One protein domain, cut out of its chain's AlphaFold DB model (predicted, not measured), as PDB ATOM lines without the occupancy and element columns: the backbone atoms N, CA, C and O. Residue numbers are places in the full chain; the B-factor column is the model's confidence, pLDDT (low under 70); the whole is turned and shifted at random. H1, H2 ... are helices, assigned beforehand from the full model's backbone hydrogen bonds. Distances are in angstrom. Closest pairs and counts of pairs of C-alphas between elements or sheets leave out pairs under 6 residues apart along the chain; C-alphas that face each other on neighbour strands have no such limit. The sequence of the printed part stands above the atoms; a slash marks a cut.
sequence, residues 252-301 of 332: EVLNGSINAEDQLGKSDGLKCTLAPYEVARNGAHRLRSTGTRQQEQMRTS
ATOM      1  N   GLU A 252     233.333 213.003 165.049       93.31
ATOM      2  CA  GLU A 252     234.498 212.167 164.739       93.31
ATOM      3  C   GLU A 252     234.783 212.037 163.240       93.31
ATOM      4  O   GLU A 252     235.939 211.930 162.841       93.31
ATOM      5  N   VAL A 253     233.751 212.042 162.387       93.56
ATOM      6  CA  VAL A 253     233.926 211.809 160.941       93.56
ATOM      7  C   VAL A 253     234.069 213.122 160.186       93.56
ATOM      8  O   VAL A 253     234.978 213.266 159.373       93.56
ATOM      9  N   LEU A 254     233.186 214.089 160.450       93.88
ATOM     10  CA  LEU A 254     233.225 215.381 159.759       93.88
ATOM     11  C   LEU A 254     234.275 216.327 160.356       93.88
ATOM     12  O   LEU A 254     234.996 216.980 159.610       93.88
ATOM     13  N   ASN A 255     234.388 216.368 161.688       94.12
ATOM     14  CA  ASN A 255     235.299 217.268 162.406       94.12
ATOM     15  C   ASN A 255     236.535 216.552 162.983       94.12
ATOM     16  O   ASN A 255     237.185 217.073 163.891       94.12
ATOM     17  N   GLY A 256     236.877 215.370 162.462       92.44
ATOM     18  CA  GLY A 256     237.914 214.510 163.036       92.44
ATOM     19  C   GLY A 256     239.293 215.168 163.153       92.44
ATOM     20  O   GLY A 256     239.971 214.970 164.156       92.44
ATOM     21  N   SER A 257     239.701 215.998 162.186       92.31
ATOM     22  CA  SER A 257     240.997 216.698 162.232       92.31
ATOM     23  C   SER A 257     241.076 217.717 163.374       92.31
ATOM     24  O   SER A 257     242.038 217.710 164.136       92.31
ATOM     25  N   ILE A 258     240.038 218.543 163.529       92.75
ATOM     26  CA  ILE A 258     239.943 219.570 164.577       92.75
ATOM     27  C   ILE A 258     239.868 218.906 165.956       92.75
ATOM     28  O   ILE A 258     240.549 219.316 166.894       92.75
ATOM     29  N   ASN A 259     239.073 217.841 166.074       91.56
ATOM     30  CA  ASN A 259     238.966 217.087 167.317       91.56
ATOM     31  C   ASN A 259     240.287 216.401 167.683       91.56
ATOM     32  O   ASN A 259     240.658 216.399 168.853       91.56
ATOM     33  N   ALA A 260     241.012 215.840 166.713       91.44
ATOM     34  CA  ALA A 260     242.308 215.220 166.968       91.44
ATOM     35  C   ALA A 260     243.332 216.236 167.493       91.44
ATOM     36  O   ALA A 260     244.026 215.950 168.469       91.44
ATOM     37  N   GLU A 261     243.393 217.427 166.897       93.19
ATOM     38  CA  GLU A 261     244.278 218.506 167.345       93.19
ATOM     39  C   GLU A 261     243.950 218.958 168.777       93.19
ATOM     40  O   GLU A 261     244.845 219.019 169.623       93.19
ATOM     41  N   ASP A 262     242.670 219.173 169.095       90.75
ATOM     42  CA  ASP A 262     242.232 219.548 170.448       90.75
ATOM     43  C   ASP A 262     242.539 218.450 171.487       90.75
ATOM     44  O   ASP A 262     243.015 218.725 172.593       90.75
ATOM     45  N   GLN A 263     242.327 217.175 171.141       89.69
ATOM     46  CA  GLN A 263     242.630 216.055 172.039       89.69
ATOM     47  C   GLN A 263     244.132 215.907 172.297       89.69
ATOM     48  O   GLN A 263     244.536 215.702 173.445       89.69
ATOM     49  N   LEU A 264     244.964 216.061 171.264       90.94
ATOM     50  CA  LEU A 264     246.420 216.019 171.400       90.94
ATOM     51  C   LEU A 264     246.938 217.215 172.210       90.94
ATOM     52  O   LEU A 264     247.737 217.029 173.133       90.94
ATOM     53  N   GLY A 265     246.412 218.415 171.949       88.56
ATOM     54  CA  GLY A 265     246.765 219.645 172.661       88.56
ATOM     55  C   GLY A 265     246.453 219.606 174.162       88.56
ATOM     56  O   GLY A 265     247.145 220.237 174.966       88.56
ATOM     57  N   LYS A 266     245.461 218.814 174.593       89.31
ATOM     58  CA  LYS A 266     245.164 218.594 176.023       89.31
ATOM     59  C   LYS A 266     246.269 217.821 176.740       89.31
ATOM     60  O   LYS A 266     246.598 218.148 177.881       89.31
ATOM     61  N   SER A 267     246.835 216.808 176.091       89.81
ATOM     62  CA  SER A 267     247.912 215.972 176.642       89.81
ATOM     63  C   SER A 267     249.321 216.500 176.376       89.81
ATOM     64  O   SER A 267     250.282 215.926 176.884       89.81
ATOM     65  N   ASP A 268     249.453 217.576 175.605       87.44
ATOM     66  CA  ASP A 268     250.751 218.130 175.236       87.44
ATOM     67  C   ASP A 268     251.603 218.501 176.466       87.44
ATOM     68  O   ASP A 268     251.088 218.960 177.493       87.44
ATOM     69  N   GLY A 269     252.912 218.260 176.390       82.38
ATOM     70  CA  GLY A 269     253.874 218.520 177.467       82.38
ATOM     71  C   GLY A 269     253.787 217.608 178.703       82.38
ATOM     72  O   GLY A 269     254.535 217.821 179.658       82.38
ATOM     73  N   LEU A 270     252.912 216.596 178.722       87.75
ATOM     74  CA  LEU A 270     252.830 215.618 179.813       87.75
ATOM     75  C   LEU A 270     253.595 214.332 179.484       87.75
ATOM     76  O   LEU A 270     253.553 213.822 178.367       87.75
ATOM     77  N   LYS A 271     254.245 213.749 180.498       88.94
ATOM     78  CA  LYS A 271     254.813 212.397 180.391       88.94
ATOM     79  C   LYS A 271     253.686 211.373 180.206       88.94
ATOM     80  O   LYS A 271     252.600 211.532 180.766       88.94
ATOM     81  N   CYS A 272     253.964 210.287 179.484       89.12
ATOM     82  CA  CYS A 272     252.982 209.244 179.164       89.12
ATOM     83  C   CYS A 272     252.285 208.639 180.396       89.12
ATOM     84  O   CYS A 272     251.111 208.293 180.325       89.12
ATOM     85  N   THR A 273     252.973 208.567 181.538       89.50
ATOM     86  CA  THR A 273     252.421 208.059 182.803       89.50
ATOM     87  C   THR A 273     251.480 209.044 183.499       89.50
ATOM     88  O   THR A 273     250.659 208.630 184.311       89.50
ATOM     89  N   LEU A 274     251.571 210.339 183.179       86.62
ATOM     90  CA  LEU A 274     250.764 211.405 183.782       86.62
ATOM     91  C   LEU A 274     249.604 211.854 182.883       86.62
ATOM     92  O   LEU A 274     248.593 212.334 183.391       86.62
ATOM     93  N   ALA A 275     249.717 211.663 181.567       89.75
ATOM     94  CA  ALA A 275     248.698 212.034 180.583       89.75
ATOM     95  C   ALA A 275     247.279 211.463 180.834       89.75
ATOM     96  O   ALA A 275     246.313 212.176 180.543       89.75
ATOM     97  N   PRO A 276     247.095 210.244 181.394       93.19
ATOM     98  CA  PRO A 276     245.759 209.705 181.660       93.19
ATOM     99  C   PRO A 276     244.965 210.496 182.710       93.19
ATOM    100  O   PRO A 276     243.735 210.513 182.675       93.19
ATOM    101  N   TYR A 277     245.644 211.176 183.639       92.06
ATOM    102  CA  TYR A 277     244.987 211.885 184.733       92.06
ATOM    103  C   TYR A 277     244.464 213.247 184.266       92.06
ATOM    104  O   TYR A 277     245.216 214.125 183.843       92.06
ATOM    105  N   GLU A 278     243.153 213.467 184.383       91.94
ATOM    106  CA  GLU A 278     242.517 214.728 183.976       91.94
ATOM    107  C   GLU A 278     243.042 215.935 184.766       91.94
ATOM    108  O   GLU A 278     243.288 216.996 184.195       91.94
ATOM    109  N   VAL A 279     243.311 215.756 186.062       90.94
ATOM    110  CA  VAL A 279     243.900 216.799 186.914       90.94
ATOM    111  C   VAL A 279     245.259 217.256 186.371       90.94
ATOM    112  O   VAL A 279     245.541 218.453 186.368       90.94
ATOM    113  N   ALA A 280     246.071 216.329 185.850       87.81
ATOM    114  CA  ALA A 280     247.362 216.649 185.248       87.81
ATOM    115  C   ALA A 280     247.197 217.431 183.934       87.81
ATOM    116  O   ALA A 280     247.872 218.441 183.742       87.81
ATOM    117  N   ARG A 281     246.250 217.032 183.071       91.19
ATOM    118  CA  ARG A 281     245.908 217.760 181.831       91.19
ATOM    119  C   ARG A 281     245.410 219.177 182.109       91.19
ATOM    120  O   ARG A 281     245.905 220.129 181.512       91.19
ATOM    121  N   ASN A 282     244.517 219.340 183.082       89.62
ATOM    122  CA  ASN A 282     244.011 220.649 183.495       89.62
ATOM    123  C   ASN A 282     245.110 221.524 184.120       89.62
ATOM    124  O   ASN A 282     245.167 222.726 183.859       89.62
ATOM    125  N   GLY A 283     246.005 220.934 184.918       85.69
ATOM    126  CA  GLY A 283     247.175 221.621 185.470       85.69
ATOM    127  C   GLY A 283     248.135 222.105 184.379       85.69
ATOM    128  O   GLY A 283     248.510 223.276 184.368       85.69
ATOM    129  N   ALA A 284     248.464 221.239 183.419       84.56
ATOM    130  CA  ALA A 284     249.333 221.569 182.292       84.56
ATOM    131  C   ALA A 284     248.716 222.637 181.372       84.56
ATOM    132  O   ALA A 284     249.406 223.571 180.969       84.56
ATOM    133  N   HIS A 285     247.408 222.560 181.104       85.69
ATOM    134  CA  HIS A 285     246.683 223.582 180.348       85.69
ATOM    135  C   HIS A 285     246.744 224.954 181.035       85.69
ATOM    136  O   HIS A 285     247.018 225.963 180.388       85.69
ATOM    137  N   ARG A 286     246.544 225.004 182.361       83.69
ATOM    138  CA  ARG A 286     246.673 226.249 183.138       83.69
ATOM    139  C   ARG A 286     248.078 226.827 183.037       83.69
ATOM    140  O   ARG A 286     248.207 228.014 182.759       83.69
ATOM    141  N   LEU A 287     249.105 225.988 183.183       78.62
ATOM    142  CA  LEU A 287     250.493 226.412 183.018       78.62
ATOM    143  C   LEU A 287     250.718 227.000 181.621       78.62
ATOM    144  O   LEU A 287     251.183 228.130 181.533       78.62
ATOM    145  N   ARG A 288     250.303 226.321 180.543       80.50
ATOM    146  CA  ARG A 288     250.426 226.832 179.161       80.50
ATOM    147  C   ARG A 288     249.712 228.167 178.936       80.50
ATOM    148  O   ARG A 288     250.230 229.011 178.216       80.50
ATOM    149  N   SER A 289     248.545 228.362 179.552       76.00
ATOM    150  CA  SER A 289     247.769 229.603 179.419       76.00
ATOM    151  C   SER A 289     248.362 230.791 180.185       76.00
ATOM    152  O   SER A 289     248.114 231.941 179.826       76.00
ATOM    153  N   THR A 290     249.161 230.536 181.225       71.19
ATOM    154  CA  THR A 290     249.904 231.586 181.929       71.19
ATOM    155  C   THR A 290     251.186 231.893 181.165       71.19
ATOM    156  O   THR A 290     251.981 230.993 180.905       71.19
ATOM    157  N   GLY A 291     251.383 233.154 180.764       63.53
ATOM    158  CA  GLY A 291     252.544 233.566 179.969       63.53
ATOM    159  C   GLY A 291     253.876 233.221 180.646       63.53
ATOM    160  O   GLY A 291     253.949 233.106 181.868       63.53
ATOM    161  N   THR A 292     254.948 233.097 179.860       60.22
ATOM    162  CA  THR A 292     256.298 232.687 180.308       60.22
ATOM    163  C   THR A 292     256.786 233.433 181.556       60.22
ATOM    164  O   THR A 292     257.302 232.816 182.483       60.22
ATOM    165  N   ARG A 293     256.505 234.738 181.656       53.62
ATOM    166  CA  ARG A 293     256.846 235.573 182.823       53.62
ATOM    167  C   ARG A 293     256.067 235.212 184.099       53.62
ATOM    168  O   ARG A 293     256.608 235.332 185.192       53.62
ATOM    169  N   GLN A 294     254.819 234.754 183.974       54.44
ATOM    170  CA  GLN A 294     253.996 234.267 185.090       54.44
ATOM    171  C   GLN A 294     254.320 232.818 185.466       54.44
ATOM    172  O   GLN A 294     254.230 232.475 186.639       54.44
ATOM    173  N   GLN A 295     254.722 231.973 184.510       55.78
ATOM    174  CA  GLN A 295     255.245 230.631 184.801       55.78
ATOM    175  C   GLN A 295     256.548 230.702 185.599       55.78
ATOM    176  O   GLN A 295     256.726 229.951 186.556       55.78
ATOM    177  N   GLU A 296     257.441 231.620 185.229       54.19
ATOM    178  CA  GLU A 296     258.695 231.854 185.943       54.19
ATOM    179  C   GLU A 296     258.433 232.484 187.314       54.19
ATOM    180  O   GLU A 296     258.924 231.968 188.311       54.19
ATOM    181  N   GLN A 297     257.524 233.465 187.406       48.97
ATOM    182  CA  GLN A 297     257.049 233.973 188.697       48.97
ATOM    183  C   GLN A 297     256.342 232.917 189.552       48.97
ATOM    184  O   GLN A 297     256.490 232.980 190.756       48.97
ATOM    185  N   MET A 298     255.613 231.939 189.002       51.47
ATOM    186  CA  MET A 298     255.031 230.833 189.785       51.47
ATOM    187  C   MET A 298     256.080 229.817 190.239       51.47
ATOM    188  O   MET A 298     255.925 229.224 191.303       51.47
ATOM    189  N   ARG A 299     257.147 229.619 189.454       51.62
ATOM    190  CA  ARG A 299     258.316 228.833 189.870       51.62
ATOM    191  C   ARG A 299     259.106 229.527 190.978       51.62
ATOM    192  O   ARG A 299     259.661 228.839 191.824       51.62
ATOM    193  N   THR A 300     259.142 230.861 190.988       45.19
ATOM    194  CA  THR A 300     259.906 231.659 191.960       45.19
ATOM    195  C   THR A 300     259.052 232.311 193.053       45.19
ATOM    196  O   THR A 300     259.609 232.961 193.934       45.19
ATOM    197  N   SER A 301     257.715 232.211 193.017       39.91
ATOM    198  CA  SER A 301     256.848 232.862 194.006       39.91
ATOM    199  C   SER A 301     256.854 232.059 195.293       39.91
ATOM    200  O   SER A 301     256.303 230.962 195.361       39.91
TER     201      SER A 301
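What this domain is: This is residues 252 to 301 of the 332 residues of the protein "Hypothetical protein" of Dunaliella tertiolecta (UniProt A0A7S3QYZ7). Three helices are strung out as a loose zigzag: the end of H1 meets H2 at nearly a right angle, and H3 turns off past the far end of H2. The 50 printed residues, with named helices H1, H2, H3 in that order and no named strand, are all helix in class. The whole is loose, with a radius of gyration of the C-alphas of 13.5 A, and only just elongated, spanning 45 by 23 by 13 A.

Where its parts are: Find C-alpha 256 at (237.914, 214.510, 163.036); from there H1 runs 16.9 A to residue 267. H2, residues 278 to 289, measures 16.4 A. H3, residues 292 to 300, runs 12.2 A to C-alpha 300 at (259.906, 231.659, 191.960).

How they stand to each other: Look at Ser 267 and Arg 281: their C-alphas, 5.8 A apart, are the closest of H1 and H2, which touch, about perpendicular at 88 degrees. H1 touches with residues 266 to 267 alone, H2 with 281 to 285 alone. H2 and H3 are close but not clearly touching, closest at the C-alphas of Leu 287 and Gln 295, 6.6 A. H1 and H3 are apart. Every O i to N i+4 pair is within hydrogen-bond range in H2 and H3, and 7 of 8 in H1.

The domain as a whole: The C-alphas of Val 253 and Ser 301, 45.4 A apart, are the farthest. The printed part has no cut and no long link; residues 291 to 301 have pLDDT under 70.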